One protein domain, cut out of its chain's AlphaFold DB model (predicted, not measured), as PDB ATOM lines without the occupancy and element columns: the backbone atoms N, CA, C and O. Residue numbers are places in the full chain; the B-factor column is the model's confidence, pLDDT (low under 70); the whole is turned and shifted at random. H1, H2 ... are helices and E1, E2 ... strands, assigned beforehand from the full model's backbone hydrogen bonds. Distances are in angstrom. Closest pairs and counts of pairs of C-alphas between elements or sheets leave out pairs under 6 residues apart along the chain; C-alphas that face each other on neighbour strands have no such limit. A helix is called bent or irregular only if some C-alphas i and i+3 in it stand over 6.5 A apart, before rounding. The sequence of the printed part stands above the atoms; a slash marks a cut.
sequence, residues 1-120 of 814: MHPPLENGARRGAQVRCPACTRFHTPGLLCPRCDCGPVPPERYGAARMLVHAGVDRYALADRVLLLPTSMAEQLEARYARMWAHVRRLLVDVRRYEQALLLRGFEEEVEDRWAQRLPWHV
ATOM      1  N   MET A   1     122.673  -8.948   8.975       40.28
ATOM      2  CA  MET A   1     122.664  -9.158   7.513       40.28
ATOM      3  C   MET A   1     124.082  -9.490   7.096       40.28
ATOM      4  O   MET A   1     124.954  -8.659   7.310       40.28
ATOM      5  N   HIS A   2     124.328 -10.706   6.608       44.19
ATOM      6  CA  HIS A   2     125.625 -11.057   6.027       44.19
ATOM      7  C   HIS A   2     125.797 -10.322   4.687       44.19
ATOM      8  O   HIS A   2     124.794 -10.132   3.993       44.19
ATOM      9  N   PRO A   3     127.015  -9.877   4.329       53.12
ATOM     10  CA  PRO A   3     127.263  -9.315   3.006       53.12
ATOM     11  C   PRO A   3     126.852 -10.336   1.930       53.12
ATOM     12  O   PRO A   3     127.021 -11.539   2.153       53.12
ATOM     13  N   PRO A   4     126.285  -9.893   0.792       64.56
ATOM     14  CA  PRO A   4     125.901 -10.807  -0.277       64.56
ATOM     15  C   PRO A   4     127.125 -11.606  -0.731       64.56
ATOM     16  O   PRO A   4     128.192 -11.037  -0.965       64.56
ATOM     17  N   LEU A   5     126.976 -12.930  -0.819       71.69
ATOM     18  CA  LEU A   5     128.039 -13.814  -1.289       71.69
ATOM     19  C   LEU A   5     128.385 -13.462  -2.740       71.69
ATOM     20  O   LEU A   5     127.509 -13.376  -3.599       71.69
ATOM     21  N   GLU A   6     129.670 -13.257  -3.018       79.00
ATOM     22  CA  GLU A   6     130.140 -12.957  -4.364       79.00
ATOM     23  C   GLU A   6     130.179 -14.245  -5.198       79.00
ATOM     24  O   GLU A   6     131.038 -15.105  -5.019       79.00
ATOM     25  N   ASN A   7     129.213 -14.379  -6.104       81.81
ATOM     26  CA  ASN A   7     128.925 -15.592  -6.876       81.81
ATOM     27  C   ASN A   7     129.067 -15.379  -8.398       81.81
ATOM     28  O   ASN A   7     128.556 -16.165  -9.191       81.81
ATOM     29  N   GLY A   8     129.687 -14.280  -8.838       85.56
ATOM     30  CA  GLY A   8     129.882 -13.996 -10.267       85.56
ATOM     31  C   GLY A   8     128.613 -13.653 -11.043       85.56
ATOM     32  O   GLY A   8     128.644 -13.581 -12.273       85.56
ATOM     33  N   ALA A   9     127.488 -13.447 -10.352       88.25
ATOM     34  CA  ALA A   9     126.212 -13.149 -10.987       88.25
ATOM     35  C   ALA A   9     126.158 -11.753 -11.609       88.25
ATOM     36  O   ALA A   9     125.304 -11.513 -12.454       88.25
ATOM     37  N   ARG A  10     127.009 -10.815 -11.180       88.50
ATOM     38  CA  ARG A  10     126.948  -9.404 -11.582       88.50
ATOM     39  C   ARG A  10     128.264  -8.960 -12.214       88.50
ATOM     40  O   ARG A  10     129.326  -9.223 -11.663       88.50
ATOM     41  N   ARG A  11     128.165  -8.220 -13.321       85.06
ATOM     42  CA  ARG A  11     129.258  -7.432 -13.913       85.06
ATOM     43  C   ARG A  11     128.695  -6.048 -14.230       85.06
ATOM     44  O   ARG A  11     127.872  -5.890 -15.133       85.06
ATOM     45  N   GLY A  12     129.058  -5.053 -13.420       85.69
ATOM     46  CA  GLY A  12     128.430  -3.729 -13.467       85.69
ATOM     47  C   GLY A  12     126.908  -3.805 -13.270       85.69
ATOM     48  O   GLY A  12     126.429  -4.396 -12.303       85.69
ATOM     49  N   ALA A  13     126.145  -3.220 -14.199       85.50
ATOM     50  CA  ALA A  13     124.677  -3.224 -14.183       85.50
ATOM     51  C   ALA A  13     124.037  -4.494 -14.784       85.50
ATOM     52  O   ALA A  13     122.815  -4.644 -14.739       85.50
ATOM     53  N   GLN A  14     124.832  -5.397 -15.367       89.88
ATOM     54  CA  GLN A  14     124.339  -6.609 -16.021       89.88
ATOM     55  C   GLN A  14     124.372  -7.812 -15.077       89.88
ATOM     56  O   GLN A  14     125.214  -7.898 -14.178       89.88
ATOM     57  N   VAL A  15     123.474  -8.770 -15.321       90.94
ATOM     58  CA  VAL A  15     123.407 -10.036 -14.583       90.94
ATOM     59  C   VAL A  15     123.654 -11.227 -15.494       90.94
ATOM     60  O   VAL A  15     123.255 -11.238 -16.658       90.94
ATOM     61  N   ARG A  16     124.336 -12.235 -14.961       92.81
ATOM     62  CA  ARG A  16     124.696 -13.468 -15.652       92.81
ATOM     63  C   ARG A  16     123.501 -14.425 -15.643       92.81
ATOM     64  O   ARG A  16     122.948 -14.726 -14.589       92.81
ATOM     65  N   CYS A  17     123.106 -14.941 -16.804       93.12
ATOM     66  CA  CYS A  17     122.045 -15.945 -16.889       93.12
ATOM     67  C   CYS A  17     122.510 -17.280 -16.274       93.12
ATOM     68  O   CYS A  17     123.528 -17.814 -16.717       93.12
ATOM     69  N   PRO A  18     121.772 -17.897 -15.334       92.44
ATOM     70  CA  PRO A  18     122.176 -19.172 -14.743       92.44
ATOM     71  C   PRO A  18     122.090 -20.354 -15.718       92.44
ATOM     72  O   PRO A  18     122.714 -21.378 -15.481       92.44
ATOM     73  N   ALA A  19     121.382 -20.254 -16.843       90.94
ATOM     74  CA  ALA A  19     121.372 -21.323 -17.844       90.94
ATOM     75  C   ALA A  19     122.542 -21.205 -18.838       90.94
ATOM     76  O   ALA A  19     123.345 -22.127 -18.955       90.94
ATOM     77  N   CYS A  20     122.668 -20.071 -19.542       91.19
ATOM     78  CA  CYS A  20     123.665 -19.901 -20.613       91.19
ATOM     79  C   CYS A  20     124.905 -19.082 -20.227       91.19
ATOM     80  O   CYS A  20     125.792 -18.904 -21.061       91.19
ATOM     81  N   THR A  21     124.976 -18.564 -18.998       92.06
ATOM     82  CA  THR A  21     126.108 -17.815 -18.405       92.06
ATOM     83  C   THR A  21     126.472 -16.493 -19.083       92.06
ATOM     84  O   THR A  21     127.471 -15.870 -18.723       92.06
ATOM     85  N   ARG A  22     125.660 -16.027 -20.040       90.81
ATOM     86  CA  ARG A  22     125.826 -14.717 -20.682       90.81
ATOM     87  C   ARG A  22     125.198 -13.609 -19.850       90.81
ATOM     88  O   ARG A  22     124.146 -13.810 -19.244       90.81
ATOM     89  N   PHE A  23     125.842 -12.449 -19.863       91.44
ATOM     90  CA  PHE A  23     125.334 -11.244 -19.224       91.44
ATOM     91  C   PHE A  23     124.176 -10.635 -20.022       91.44
ATOM     92  O   PHE A  23     124.223 -10.565 -21.249       91.44
ATOM     93  N   HIS A  24     123.131 -10.209 -19.319       90.75
ATOM     94  CA  HIS A  24     121.994  -9.479 -19.871       90.75
ATOM     95  C   HIS A  24     121.410  -8.511 -18.834       90.75
ATOM     96  O   HIS A  24     121.848  -8.452 -17.683       90.75
ATOM     97  N   THR A  25     120.411  -7.735 -19.245       89.56
ATOM     98  CA  THR A  25     119.708  -6.796 -18.366       89.56
ATOM     99  C   THR A  25     118.929  -7.545 -17.273       89.56
ATOM    100  O   THR A  25     118.195  -8.482 -17.602       89.56
ATOM    101  N   PRO A  26     119.055  -7.165 -15.986       88.50
ATOM    102  CA  PRO A  26     118.350  -7.822 -14.883       88.50
ATOM    103  C   PRO A  26     116.826  -7.753 -15.009       88.50
ATOM    104  O   PRO A  26     116.281  -6.803 -15.563       88.50
ATOM    105  N   GLY A  27     116.136  -8.758 -14.462       84.25
ATOM    106  CA  GLY A  27     114.668  -8.809 -14.400       84.25
ATOM    107  C   GLY A  27     113.963  -9.213 -15.700       84.25
ATOM    108  O   GLY A  27     112.747  -9.376 -15.691       84.25
ATOM    109  N   LEU A  28     114.701  -9.415 -16.795       87.81
ATOM    110  CA  LEU A  28     114.170  -9.890 -18.076       87.81
ATOM    111  C   LEU A  28     114.529 -11.359 -18.326       87.81
ATOM    112  O   LEU A  28     115.492 -11.882 -17.759       87.81
ATOM    113  N   LEU A  29     113.768 -11.999 -19.218       89.62
ATOM    114  CA  LEU A  29     114.141 -13.287 -19.802       89.62
ATOM    115  C   LEU A  29     115.490 -13.165 -20.514       89.62
ATOM    116  O   LEU A  29     115.780 -12.151 -21.154       89.62
ATOM    117  N   CYS A  30     116.317 -14.204 -20.416       92.38
ATOM    118  CA  CYS A  30     117.602 -14.201 -21.097       92.38
ATOM    119  C   CYS A  30     117.390 -14.221 -22.623       92.38
ATOM    120  O   CYS A  30     116.865 -15.209 -23.131       92.38
ATOM    121  N   PRO A  31     117.890 -13.232 -23.387       91.19
ATOM    122  CA  PRO A  31     117.642 -13.134 -24.830       91.19
ATOM    123  C   PRO A  31     118.325 -14.233 -25.661       91.19
ATOM    124  O   PRO A  31     118.149 -14.289 -26.873       91.19
ATOM    125  N   ARG A  32     119.163 -15.074 -25.039       91.56
ATOM    126  CA  ARG A  32     119.929 -16.127 -25.721       91.56
ATOM    127  C   ARG A  32     119.363 -17.530 -25.515       91.56
ATOM    128  O   ARG A  32     119.570 -18.388 -26.365       91.56
ATOM    129  N   CYS A  33     118.757 -17.801 -24.363       92.81
ATOM    130  CA  CYS A  33     118.284 -19.145 -24.022       92.81
ATOM    131  C   CYS A  33     116.897 -19.169 -23.381       92.81
ATOM    132  O   CYS A  33     116.486 -20.228 -22.906       92.81
ATOM    133  N   ASP A  34     116.227 -18.016 -23.318       92.94
ATOM    134  CA  ASP A  34     114.867 -17.840 -22.800       92.94
ATOM    135  C   ASP A  34     114.681 -18.291 -21.342       92.94
ATOM    136  O   ASP A  34     113.576 -18.573 -20.885       92.94
ATOM    137  N   CYS A  35     115.776 -18.348 -20.580       92.69
ATOM    138  CA  CYS A  35     115.739 -18.631 -19.151       92.69
ATOM    139  C   CYS A  35     114.981 -17.527 -18.401       92.69
ATOM    140  O   CYS A  35     115.252 -16.339 -18.610       92.69
ATOM    141  N   GLY A  36     114.102 -17.946 -17.483       90.56
ATOM    142  CA  GLY A  36     113.382 -17.093 -16.532       90.56
ATOM    143  C   GLY A  36     114.298 -16.128 -15.759       90.56
ATOM    144  O   GLY A  36     115.462 -16.474 -15.516       90.56
ATOM    145  N   PRO A  37     113.808 -14.944 -15.339       90.75
ATOM    146  CA  PRO A  37     114.588 -14.031 -14.512       90.75
ATOM    147  C   PRO A  37     114.852 -14.661 -13.138       90.75
ATOM    148  O   PRO A  37     113.924 -15.016 -12.413       90.75
ATOM    149  N   VAL A  38     116.127 -14.780 -12.771       91.12
ATOM    150  CA  VAL A  38     116.560 -15.280 -11.458       91.12
ATOM    151  C   VAL A  38     117.235 -14.138 -10.688       91.12
ATOM    152  O   VAL A  38     118.109 -13.478 -11.257       91.12
ATOM    153  N   PRO A  39     116.866 -13.887  -9.415       89.38
ATOM    154  CA  PRO A  39     117.543 -12.895  -8.584       89.38
ATOM    155  C   PRO A  39     119.049 -13.192  -8.460       89.38
ATOM    156  O   PRO A  39     119.408 -14.350  -8.228       89.38
ATOM    157  N   PRO A  40     119.944 -12.192  -8.568       88.75
ATOM    158  CA  PRO A  40     121.392 -12.408  -8.472       88.75
ATOM    159  C   PRO A  40     121.839 -13.082  -7.171       88.75
ATOM    160  O   PRO A  40     122.831 -13.803  -7.156       88.75
ATOM    161  N   GLU A  41     121.085 -12.889  -6.089       89.62
ATOM    162  CA  GLU A  41     121.326 -13.472  -4.765       89.62
ATOM    163  C   GLU A  41     121.050 -14.988  -4.726       89.62
ATOM    164  O   GLU A  41     121.412 -15.656  -3.761       89.62
ATOM    165  N   ARG A  42     120.392 -15.530  -5.760       91.50
ATOM    166  CA  ARG A  42     120.073 -16.959  -5.934       91.50
ATOM    167  C   ARG A  42     120.756 -17.574  -7.161       91.50
ATOM    168  O   ARG A  42     120.389 -18.669  -7.589       91.50
ATOM    169  N   TYR A  43     121.705 -16.862  -7.768       93.06
ATOM    170  CA  TYR A  43     122.353 -17.291  -9.006       93.06
ATOM    171  C   TYR A  43     123.139 -18.597  -8.836       93.06
ATOM    172  O   TYR A  43     123.018 -19.489  -9.678       93.06
ATOM    173  N   GLY A  44     123.904 -18.747  -7.753       92.75
ATOM    174  CA  GLY A  44     124.655 -19.964  -7.470       92.75
ATOM    175  C   GLY A  44     123.736 -21.165  -7.251       92.75
ATOM    176  O   GLY A  44     123.942 -22.215  -7.859       92.75
ATOM    177  N   ALA A  45     122.656 -20.997  -6.482       92.81
ATOM    178  CA  ALA A  45     121.630 -22.024  -6.306       92.81
ATOM    179  C   ALA A  45     120.989 -22.429  -7.645       92.81
ATOM    180  O   ALA A  45     120.843 -23.618  -7.932       92.81
ATOM    181  N   ALA A  46     120.678 -21.456  -8.505       93.69
ATOM    182  CA  ALA A  46     120.156 -21.712  -9.842       93.69
ATOM    183  C   ALA A  46     121.163 -22.455 -10.737       93.69
ATOM    184  O   ALA A  46     120.777 -23.397 -11.425       93.69
ATOM    185  N   ARG A  47     122.459 -22.110 -10.698       93.94
ATOM    186  CA  ARG A  47     123.512 -22.858 -11.414       93.94
ATOM    187  C   ARG A  47     123.618 -24.303 -10.944       93.94
ATOM    188  O   ARG A  47     123.731 -25.200 -11.777       93.94
ATOM    189  N   MET A  48     123.542 -24.535  -9.635       92.12
ATOM    190  CA  MET A  48     123.556 -25.884  -9.064       92.12
ATOM    191  C   MET A  48     122.345 -26.710  -9.520       92.12
ATOM    192  O   MET A  48     122.499 -27.888  -9.828       92.12
ATOM    193  N   LEU A  49     121.158 -26.098  -9.627       92.88
ATOM    194  CA  LEU A  49     119.964 -26.761 -10.157       92.88
ATOM    195  C   LEU A  49     120.070 -27.076 -11.654       92.88
ATOM    196  O   LEU A  49     119.735 -28.186 -12.060       92.88
ATOM    197  N   VAL A  50     120.559 -26.135 -12.472       92.75
ATOM    198  CA  VAL A  50     120.804 -26.379 -13.908       92.75
ATOM    199  C   VAL A  50     121.772 -27.544 -14.088       92.75
ATOM    200  O   VAL A  50     121.525 -28.436 -14.894       92.75
ATOM    201  N   HIS A  51     122.846 -27.574 -13.300       90.19
ATOM    202  CA  HIS A  51     123.800 -28.677 -13.315       90.19
ATOM    203  C   HIS A  51     123.178 -30.011 -12.877       90.19
ATOM    204  O   HIS A  51     123.508 -31.050 -13.436       90.19
ATOM    205  N   ALA A  52     122.231 -29.985 -11.935       89.62
ATOM    206  CA  ALA A  52     121.458 -31.156 -11.517       89.62
ATOM    207  C   ALA A  52     120.382 -31.597 -12.536       89.62
ATOM    208  O   ALA A  52     119.618 -32.519 -12.253       89.62
ATOM    209  N   GLY A  53     120.304 -30.959 -13.711       91.19
ATOM    210  CA  GLY A  53     119.392 -31.329 -14.795       91.19
ATOM    211  C   GLY A  53     118.041 -30.613 -14.777       91.19
ATOM    212  O   GLY A  53     117.130 -31.023 -15.495       91.19
ATOM    213  N   VAL A  54     117.878 -29.551 -13.979       93.19
ATOM    214  CA  VAL A  54     116.658 -28.733 -14.018       93.19
ATOM    215  C   VAL A  54     116.589 -27.963 -15.334       93.19
ATOM    216  O   VAL A  54     117.512 -27.230 -15.693       93.19
ATOM    217  N   ASP A  55     115.466 -28.117 -16.034       93.00
ATOM    218  CA  ASP A  55     115.220 -27.447 -17.306       93.00
ATOM    219  C   ASP A  55     115.202 -25.913 -17.164       93.00
ATOM    220  O   ASP A  55     114.674 -25.352 -16.200       93.00
ATOM    221  N   ARG A  56     115.770 -25.227 -18.162       90.06
ATOM    222  CA  ARG A  56     115.955 -23.767 -18.163       90.06
ATOM    223  C   ARG A  56     114.648 -22.969 -18.122       90.06
ATOM    224  O   ARG A  56     114.665 -21.851 -17.611       90.06
ATOM    225  N   TYR A  57     113.540 -23.516 -18.628       92.00
ATOM    226  CA  TYR A  57     112.230 -22.860 -18.590       92.00
ATOM    227  C   TYR A  57     111.571 -23.008 -17.216       92.00
ATOM    228  O   TYR A  57     110.898 -22.093 -16.756       92.00
ATOM    229  N   ALA A  58     111.822 -24.123 -16.524       92.69
ATOM    230  CA  ALA A  58     111.324 -24.368 -15.169       92.69
ATOM    231  C   ALA A  58     112.228 -23.779 -14.069       92.69
ATOM    232  O   ALA A  58     111.864 -23.794 -12.894       92.69
ATOM    233  N   LEU A  59     113.422 -23.292 -14.420       93.12
ATOM    234  CA  LEU A  59     114.459 -22.937 -13.454       93.12
ATOM    235  C   LEU A  59     114.032 -21.833 -12.481       93.12
ATOM    236  O   LEU A  59     114.257 -21.977 -11.283       93.12
ATOM    237  N   ALA A  60     113.415 -20.753 -12.968       90.81
ATOM    238  CA  ALA A  60     113.013 -19.634 -12.114       90.81
ATOM    239  C   ALA A  60     111.987 -20.072 -11.055       90.81
ATOM    240  O   ALA A  60     112.185 -19.818  -9.868       90.81
ATOM    241  N   ASP A  61     110.968 -20.832 -11.461       91.81
ATOM    242  CA  ASP A  61     109.955 -21.377 -10.551       91.81
ATOM    243  C   ASP A  61     110.570 -22.362  -9.550       91.81
ATOM    244  O   ASP A  61     110.273 -22.328  -8.356       91.81
ATOM    245  N   ARG A  62     111.487 -23.223 -10.009       91.62
ATOM    246  CA  ARG A  62     112.174 -24.196  -9.146       91.62
ATOM    247  C   ARG A  62     113.084 -23.534  -8.119       91.62
ATOM    248  O   ARG A  62     113.150 -24.015  -6.993       91.62
ATOM    249  N   VAL A  63     113.747 -22.437  -8.478       91.81
ATOM    250  CA  VAL A  63     114.560 -21.645  -7.545       91.81
ATOM    251  C   VAL A  63     113.680 -20.949  -6.505       91.81
ATOM    252  O   VAL A  63     114.050 -20.914  -5.335       91.81
ATOM    253  N   LEU A  64     112.509 -20.437  -6.902       90.00
ATOM    254  CA  LEU A  64     111.550 -19.810  -5.983       90.00
ATOM    255  C   LEU A  64     110.937 -20.809  -4.988       90.00
ATOM    256  O   LEU A  64     110.655 -20.438  -3.852       90.00
ATOM    257  N   LEU A  65     110.750 -22.066  -5.401       92.19
ATOM    258  CA  LEU A  65     110.172 -23.133  -4.575       92.19
ATOM    259  C   LEU A  65     111.186 -23.852  -3.665       92.19
ATOM    260  O   LEU A  65     110.781 -24.680  -2.847       92.19
ATOM    261  N   LEU A  66     112.492 -23.581  -3.789       90.56
ATOM    262  CA  LEU A  66     113.507 -24.173  -2.913       90.56
ATOM    263  C   LEU A  66     113.338 -23.682  -1.460       90.56
ATOM    264  O   LEU A  66     113.236 -22.473  -1.238       90.56
ATOM    265  N   PRO A  67     113.412 -24.570  -0.446       93.00
ATOM    266  CA  PRO A  67     113.499 -24.145   0.948       93.00
ATOM    267  C   PRO A  67     114.683 -23.195   1.158       93.00
ATOM    268  O   PRO A  67     115.782 -23.466   0.671       93.00
ATOM    269  N   THR A  68     114.485 -22.112   1.915       87.62
ATOM    270  CA  THR A  68     115.498 -21.059   2.120       87.62
ATOM    271  C   THR A  68     116.853 -21.616   2.560       87.62
ATOM    272  O   THR A  68     117.872 -21.237   1.989       87.62
ATOM    273  N   SER A  69     116.863 -22.572   3.495       87.75
ATOM    274  CA  SER A  69     118.082 -23.229   3.985       87.75
ATOM    275  C   SER A  69     118.807 -24.030   2.900       87.75
ATOM    276  O   SER A  69     120.032 -24.006   2.825       87.75
ATOM    277  N   MET A  70     118.067 -24.709   2.021       89.19
ATOM    278  CA  MET A  70     118.634 -25.475   0.911       89.19
ATOM    279  C   MET A  70     119.186 -24.550  -0.177       89.19
ATOM    280  O   MET A  70     120.283 -24.774  -0.683       89.19
ATOM    281  N   ALA A  71     118.459 -23.478  -0.506       87.75
ATOM    282  CA  ALA A  71     118.925 -22.466  -1.447       87.75
ATOM    283  C   ALA A  71     120.202 -21.772  -0.941       87.75
ATOM    284  O   ALA A  71     121.132 -21.587  -1.718       87.75
ATOM    285  N   GLU A  72     120.288 -21.442   0.351       88.56
ATOM    286  CA  GLU A  72     121.495 -20.875   0.973       88.56
ATOM    287  C   GLU A  72     122.679 -21.850   0.962       88.56
ATOM    288  O   GLU A  72     123.802 -21.442   0.675       88.56
ATOM    289  N   GLN A  73     122.448 -23.143   1.210       88.69
ATOM    290  CA  GLN A  73     123.498 -24.165   1.129       88.69
ATOM    291  C   GLN A  73     124.046 -24.329  -0.296       88.69
ATOM    292  O   GLN A  73     125.266 -24.387  -0.483       88.69
ATOM    293  N   LEU A  74     123.167 -24.388  -1.304       89.88
ATOM    294  CA  LEU A  74     123.567 -24.476  -2.712       89.88
ATOM    295  C   LEU A  74     124.294 -23.206  -3.170       89.88
ATOM    296  O   LEU A  74     125.314 -23.298  -3.854       89.88
ATOM    297  N   GLU A  75     123.814 -22.037  -2.744       91.19
ATOM    298  CA  GLU A  75     124.452 -20.748  -3.009       91.19
ATOM    299  C   GLU A  75     125.851 -20.677  -2.386       91.19
ATOM    300  O   GLU A  75     126.820 -20.374  -3.077       91.19
ATOM    301  N   ALA A  76     125.993 -21.040  -1.108       87.88
ATOM    302  CA  ALA A  76     127.280 -21.060  -0.418       87.88
ATOM    303  C   ALA A  76     128.264 -22.054  -1.051       87.88
ATOM    304  O   ALA A  76     129.458 -21.764  -1.159       87.88
ATOM    305  N   ARG A  77     127.779 -23.219  -1.505       88.00
ATOM    306  CA  ARG A  77     128.600 -24.204  -2.222       88.00
ATOM    307  C   ARG A  77     129.121 -23.645  -3.545       88.00
ATOM    308  O   ARG A  77     130.310 -23.781  -3.822       88.00
ATOM    309  N   TYR A  78     128.264 -22.995  -4.328       90.75
ATOM    310  CA  TYR A  78     128.670 -22.351  -5.574       90.75
ATOM    311  C   TYR A  78     129.629 -21.174  -5.321       90.75
ATOM    312  O   TYR A  78     130.653 -21.055  -5.992       90.75
ATOM    313  N   ALA A  79     129.358 -20.335  -4.318       88.75
ATOM    314  CA  ALA A  79     130.205 -19.194  -3.971       88.75
ATOM    315  C   ALA A  79     131.638 -19.614  -3.590       88.75
ATOM    316  O   ALA A  79     132.587 -18.935  -3.976       88.75
ATOM    317  N   ARG A  80     131.830 -20.763  -2.919       87.00
ATOM    318  CA  ARG A  80     133.177 -21.325  -2.671       87.00
ATOM    319  C   ARG A  80     133.912 -21.677  -3.968       87.00
ATOM    320  O   ARG A  80     135.089 -21.349  -4.110       87.00
ATOM    321  N   MET A  81     133.219 -22.280  -4.937       86.44
ATOM    322  CA  MET A  81     133.790 -22.560  -6.264       86.44
ATOM    323  C   MET A  81     134.169 -21.264  -6.990       86.44
ATOM    324  O   MET A  81     135.244 -21.162  -7.578       86.44
ATOM    325  N   TRP A  82     133.305 -20.251  -6.909       89.62
ATOM    326  CA  TRP A  82     133.554 -18.948  -7.517       89.62
ATOM    327  C   TRP A  82     134.723 -18.198  -6.858       89.62
ATOM    328  O   TRP A  82     135.526 -17.571  -7.546       89.62
ATOM    329  N   ALA A  83     134.883 -18.306  -5.538       86.69
ATOM    330  CA  ALA A  83     136.025 -17.739  -4.824       86.69
ATOM    331  C   ALA A  83     137.364 -18.333  -5.301       86.69
ATOM    332  O   ALA A  83     138.358 -17.612  -5.395       86.69
ATOM    333  N   HIS A  84     137.396 -19.623  -5.659       84.06
ATOM    334  CA  HIS A  84     138.569 -20.229  -6.293       84.06
ATOM    335  C   HIS A  84     138.849 -19.618  -7.676       84.06
ATOM    336  O   HIS A  84     139.976 -19.201  -7.934       84.06
ATOM    337  N   VAL A  85     137.822 -19.453  -8.520       85.94
ATOM    338  CA  VAL A  85     137.944 -18.758  -9.817       85.94
ATOM    339  C   VAL A  85     138.504 -17.344  -9.658       85.94
ATOM    340  O   VAL A  85     139.415 -16.962 -10.386       85.94
ATOM    341  N   ARG A  86     138.038 -16.574  -8.670       87.00
ATOM    342  CA  ARG A  86     138.559 -15.221  -8.419       87.00
ATOM    343  C   ARG A  86     140.047 -15.192  -8.086       87.00
ATOM    344  O   ARG A  86     140.726 -14.265  -8.519       87.00
ATOM    345  N   ARG A  87     140.547 -16.181  -7.336       85.88
ATOM    346  CA  ARG A  87     141.988 -16.314  -7.065       85.88
ATOM    347  C   ARG A  87     142.756 -16.542  -8.365       85.88
ATOM    348  O   ARG A  87     143.694 -15.805  -8.632       85.88
ATOM    349  N   LEU A  88     142.285 -17.446  -9.223       84.75
ATOM    350  CA  LEU A  88     142.906 -17.689 -10.531       84.75
ATOM    351  C   LEU A  88     142.855 -16.458 -11.457       84.75
ATOM    352  O   LEU A  88     143.791 -16.225 -12.216       84.75
ATOM    353  N   LEU A  89     141.808 -15.628 -11.380       88.81
ATOM    354  CA  LEU A  89     141.732 -14.373 -12.147       88.81
ATOM    355  C   LEU A  89     142.776 -13.328 -11.710       88.81
ATOM    356  O   LEU A  89     143.091 -12.420 -12.478       88.81
ATOM    357  N   VAL A  90     143.335 -13.425 -10.497       88.12
ATOM    358  CA  VAL A  90     144.501 -12.609 -10.106       88.12
ATOM    359  C   VAL A  90     145.712 -12.992 -10.956       88.12
ATOM    360  O   VAL A  90     146.366 -12.106 -11.507       88.12
ATOM    361  N   ASP A  91     145.954 -14.290 -11.136       85.06
ATOM    362  CA  ASP A  91     147.052 -14.784 -11.971       85.06
ATOM    363  C   ASP A  91     146.832 -14.433 -13.444       85.06
ATOM    364  O   ASP A  91     147.750 -13.955 -14.104       85.06
ATOM    365  N   VAL A  92     145.600 -14.566 -13.951       89.56
ATOM    366  CA  VAL A  92     145.245 -14.155 -15.325       89.56
ATOM    367  C   VAL A  92     145.582 -12.684 -15.564       89.56
ATOM    368  O   VAL A  92     146.229 -12.367 -16.559       89.56
ATOM    369  N   ARG A  93     145.213 -11.790 -14.637       91.12
ATOM    370  CA  ARG A  93     145.547 -10.360 -14.735       91.12
ATOM    371  C   ARG A  93     147.046 -10.106 -14.724       91.12
ATOM    372  O   ARG A  93     147.513  -9.220 -15.435       91.12
ATOM    373  N   ARG A  94     147.799 -10.865 -13.924       89.56
ATOM    374  CA  ARG A  94     149.261 -10.782 -13.896       89.56
ATOM    375  C   ARG A  94     149.859 -11.201 -15.240       89.56
ATOM    376  O   ARG A  94     150.698 -10.473 -15.757       89.56
ATOM    377  N   TYR A  95     149.420 -12.320 -15.817       91.56
ATOM    378  CA  TYR A  95     149.917 -12.778 -17.119       91.56
ATOM    379  C   TYR A  95     149.526 -11.828 -18.251       91.56
ATOM    380  O   TYR A  95     150.368 -11.482 -19.072       91.56
ATOM    381  N   GLU A  96     148.284 -11.336 -18.257       92.88
ATOM    382  CA  GLU A  96     147.787 -10.414 -19.282       92.88
ATOM    383  C   GLU A  96     148.671  -9.165 -19.414       92.88
ATOM    384  O   GLU A  96     148.855  -8.662 -20.519       92.88
ATOM    385  N   GLN A  97     149.280  -8.670 -18.330       91.38
ATOM    386  CA  GLN A  97     150.188  -7.513 -18.381       91.38
ATOM    387  C   GLN A  97     151.368  -7.704 -19.344       91.38
ATOM    388  O   GLN A  97     151.769  -6.725 -19.976       91.38
ATOM    389  N   ALA A  98     151.854  -8.938 -19.494       90.38
ATOM    390  CA  ALA A  98     152.970  -9.304 -20.362       90.38
ATOM    391  C   ALA A  98     152.547  -9.739 -21.783       90.38
ATOM    392  O   ALA A  98     153.412  -9.973 -22.627       90.38
ATOM    393  N   LEU A  99     151.242  -9.823 -22.062       93.88
ATOM    394  CA  LEU A  99     150.689 -10.183 -23.371       93.88
ATOM    395  C   LEU A  99     150.403  -8.948 -24.241       93.88
ATOM    396  O   LEU A  99     150.265  -7.822 -23.750       93.88
ATOM    397  N   LEU A 100     150.318  -9.164 -25.555       92.81
ATOM    398  CA  LEU A 100     150.021  -8.132 -26.547       92.81
ATOM    399  C   LEU A 100     148.537  -7.766 -26.552       92.81
ATOM    400  O   LEU A 100     148.189  -6.582 -26.560       92.81
ATOM    401  N   LEU A 101     147.667  -8.776 -26.570       94.38
ATOM    402  CA  LEU A 101     146.224  -8.582 -26.536       94.38
ATOM    403  C   LEU A 101     145.717  -8.381 -25.101       94.38
ATOM    404  O   LEU A 101     146.271  -8.886 -24.127       94.38
ATOM    405  N   ARG A 102     144.626  -7.622 -24.976       93.25
ATOM    406  CA  ARG A 102     143.927  -7.361 -23.705       93.25
ATOM    407  C   ARG A 102     142.593  -8.099 -23.642       93.25
ATOM    408  O   ARG A 102     142.114  -8.582 -24.666       93.25
ATOM    409  N   GLY A 103     141.964  -8.151 -22.473       90.88
ATOM    410  CA  GLY A 103     140.645  -8.747 -22.247       90.88
ATOM    411  C   GLY A 103     140.660 -10.261 -22.030       90.88
ATOM    412  O   GLY A 103     139.647 -10.914 -22.291       90.88
ATOM    413  N   PHE A 104     141.785 -10.826 -21.580       92.62
ATOM    414  CA  PHE A 104     141.869 -12.244 -21.225       92.62
ATOM    415  C   PHE A 104     141.147 -12.531 -19.913       92.62
ATOM    416  O   PHE A 104     140.488 -13.562 -19.817       92.62
ATOM    417  N   GLU A 105     141.196 -11.614 -18.940       91.25
ATOM    418  CA  GLU A 105     140.440 -11.741 -17.685       91.25
ATOM    419  C   GLU A 105     138.949 -12.004 -17.941       91.25
ATOM    420  O   GLU A 105     138.395 -12.984 -17.441       91.25
ATOM    421  N   GLU A 106     138.311 -11.183 -18.779       89.56
ATOM    422  CA  GLU A 106     136.882 -11.308 -19.088       89.56
ATOM    423  C   GLU A 106     136.555 -12.612 -19.829       89.56
ATOM    424  O   GLU A 106     135.551 -13.267 -19.535       89.56
ATOM    425  N   GLU A 107     137.396 -12.990 -20.797       90.44
ATOM    426  CA  GLU A 107     137.205 -14.195 -21.603       90.44
ATOM    427  C   GLU A 107     137.377 -15.468 -20.766       90.44
ATOM    428  O   GLU A 107     136.583 -16.406 -20.889       90.44
ATOM    429  N   VAL A 108     138.376 -15.491 -19.884       90.69
ATOM    430  CA  VAL A 108     138.645 -16.611 -18.982       90.69
ATOM    431  C   VAL A 108     137.572 -16.715 -17.898       90.69
ATOM    432  O   VAL A 108     137.072 -17.815 -17.650       90.69
ATOM    433  N   GLU A 109     137.135 -15.590 -17.319       90.06
ATOM    434  CA  GLU A 109     136.005 -15.562 -16.383       90.06
ATOM    435  C   GLU A 109     134.750 -16.175 -17.027       90.06
ATOM    436  O   GLU A 109     134.074 -17.009 -16.421       90.06
ATOM    437  N   ASP A 110     134.451 -15.815 -18.278       88.69
ATOM    438  CA  ASP A 110     133.293 -16.344 -18.999       88.69
ATOM    439  C   ASP A 110     133.424 -17.832 -19.353       88.69
ATOM    440  O   ASP A 110     132.418 -18.550 -19.314       88.69
ATOM    441  N   ARG A 111     134.630 -18.325 -19.668       88.69
ATOM    442  CA  ARG A 111     134.893 -19.761 -19.891       88.69
ATOM    443  C   ARG A 111     134.720 -20.565 -18.602       88.69
ATOM    444  O   ARG A 111     134.084 -21.619 -18.616       88.69
ATOM    445  N   TRP A 112     135.230 -20.073 -17.475       88.56
ATOM    446  CA  TRP A 112     135.081 -20.760 -16.189       88.56
ATOM    447  C   TRP A 112     133.649 -20.706 -15.662       88.56
ATOM    448  O   TRP A 112     133.148 -21.718 -15.173       88.56
ATOM    449  N   ALA A 113     132.930 -19.598 -15.858       88.12
ATOM    450  CA  ALA A 113     131.509 -19.521 -15.530       88.12
ATOM    451  C   ALA A 113     130.657 -20.549 -16.298       88.12
ATOM    452  O   ALA A 113     129.686 -21.071 -15.748       88.12
ATOM    453  N   GLN A 114     131.027 -20.878 -17.542       87.12
ATOM    454  CA  GLN A 114     130.374 -21.934 -18.329       87.12
ATOM    455  C   GLN A 114     130.604 -23.332 -17.753       87.12
ATOM    456  O   GLN A 114     129.681 -24.149 -17.763       87.12
ATOM    457  N   ARG A 115     131.810 -23.598 -17.239       86.25
ATOM    458  CA  ARG A 115     132.195 -24.901 -16.672       86.25
ATOM    459  C   ARG A 115     131.677 -25.120 -15.253       86.25
ATOM    460  O   ARG A 115     131.461 -26.261 -14.864       86.25
ATOM    461  N   LEU A 116     131.477 -24.049 -14.488       85.38
ATOM    462  CA  LEU A 116     130.951 -24.124 -13.130       85.38
ATOM    463  C   LEU A 116     129.449 -24.436 -13.109       85.38
ATOM    464  O   LEU A 116     128.702 -23.785 -13.834       85.38
ATOM    465  N   PRO A 117     128.955 -25.313 -12.222       82.75
ATOM    466  CA  PRO A 117     129.673 -25.931 -11.109       82.75
ATOM    467  C   PRO A 117     130.402 -27.224 -11.509       82.75
ATOM    468  O   PRO A 117     129.927 -27.995 -12.338       82.75
ATOM    469  N   TRP A 118     131.547 -27.470 -10.873       78.38
ATOM    470  CA  TRP A 118     132.353 -28.688 -11.015       78.38
ATOM    471  C   TRP A 118     132.373 -29.499  -9.710       78.38
ATOM    472  O   TRP A 118     131.966 -29.011  -8.651       78.38
ATOM    473  N   HIS A 119     132.869 -30.737  -9.758       65.69
ATOM    474  CA  HIS A 119     133.140 -31.503  -8.543       65.69
ATOM    475  C   HIS A 119     134.336 -30.892  -7.803       65.69
ATOM    476  O   HIS A 119     135.478 -31.076  -8.208       65.69
ATOM    477  N   VAL A 120     134.068 -30.169  -6.716       55.56
ATOM    478  CA  VAL A 120     135.095 -29.850  -5.715       55.56
ATOM    479  C   VAL A 120     135.181 -31.070  -4.794       55.56
ATOM    480  O   VAL A 120     134.137 -31.428  -4.234       55.56
TER     481      VAL A 120
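AT A GLANCE: This is residues 1 to 120 of the 814 residues of an uncharacterized protein of Myxococcus xanthus (UniProt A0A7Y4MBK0). One long helix, H3, makes the longest axis; H4 folds back along its far half as a helical hairpin, and H1 crosses its first part nearly at a right angle, with the short helix H2 packed on H1. The loops of residues 17 to 39, with the small strand E1 before them, gather on the side of H1 away from H3. The printed part has 120 residues with one named strand and four named helices, in the order E1, H1, H2, H3, H4, and the class is mostly helix. It is compact, with a radius of gyration of the C-alphas of 14.7 A, yet elongated in outline, spanning 48 by 29 by 28 A.

HOW THE PARTS SIT: H3, residues 68 to 96, touches H4, residues 104 to 115, with its residues 85 to 96 alone; the closest C-alphas are those of Val 92 and Glu 105, 5.9 A apart. They form a helical hairpin, running opposite ways at a shallow tilt of 33 degrees, only just short of steep. With residues 71 to 79 alone, H3 touches H1, residues 40 to 51, about perpendicular at 86 degrees; the closest C-alphas, of Ala 45 and Glu 75, are 4.5 A apart. H1 touches H2, residues 59 to 64, at a steep tilt of 54 degrees, opposite ways, with the closest C-alphas, of Ala 46 and Val 63, 6.0 A apart. Of these three touching pairs one is at a shallow tilt: the helix packing is mostly crossed, but only just. H2 and H3 are close but not clearly touching; the closest C-alphas, of Val 63 and Ala 71, are 7.5 A apart. H1 and H4 are apart. E1, residues 14 to 16, pairs with no named strand, but residues 14 to 15 pair antiparallel with residues 10 to 11, and residues 15 to 16 with residues 23 to 24. Every O i to N i+4 pair is within hydrogen-bond range in H2 and H4, 24 of 25 in H3 and 6 of 8 in H1.

IN THESE COORDINATES: H3 begins at C-alpha 68, (115.498, -21.059, 2.120), and ends at C-alpha 96, (147.787, -10.414, -19.282), 40.2 A away. H4 is 16.6 A long and ends at C-alpha 115, (132.195, -24.901, -16.672). H1 is 17.1 A long and irregular: C-alphas 41 and 44 are 7.8 A apart. H2 measures 8.6 A and E1 6.9 A.

THE WHOLE: The two C-alphas farthest apart, of Pro 67 and Leu 100, are 48.4 A apart. The printed part has no cut. The link from E1 to H1, 23 residues, is long. The mean pLDDT of the printed part is 87.8, and residues 1 to 4 and 119 to 120 are under 70.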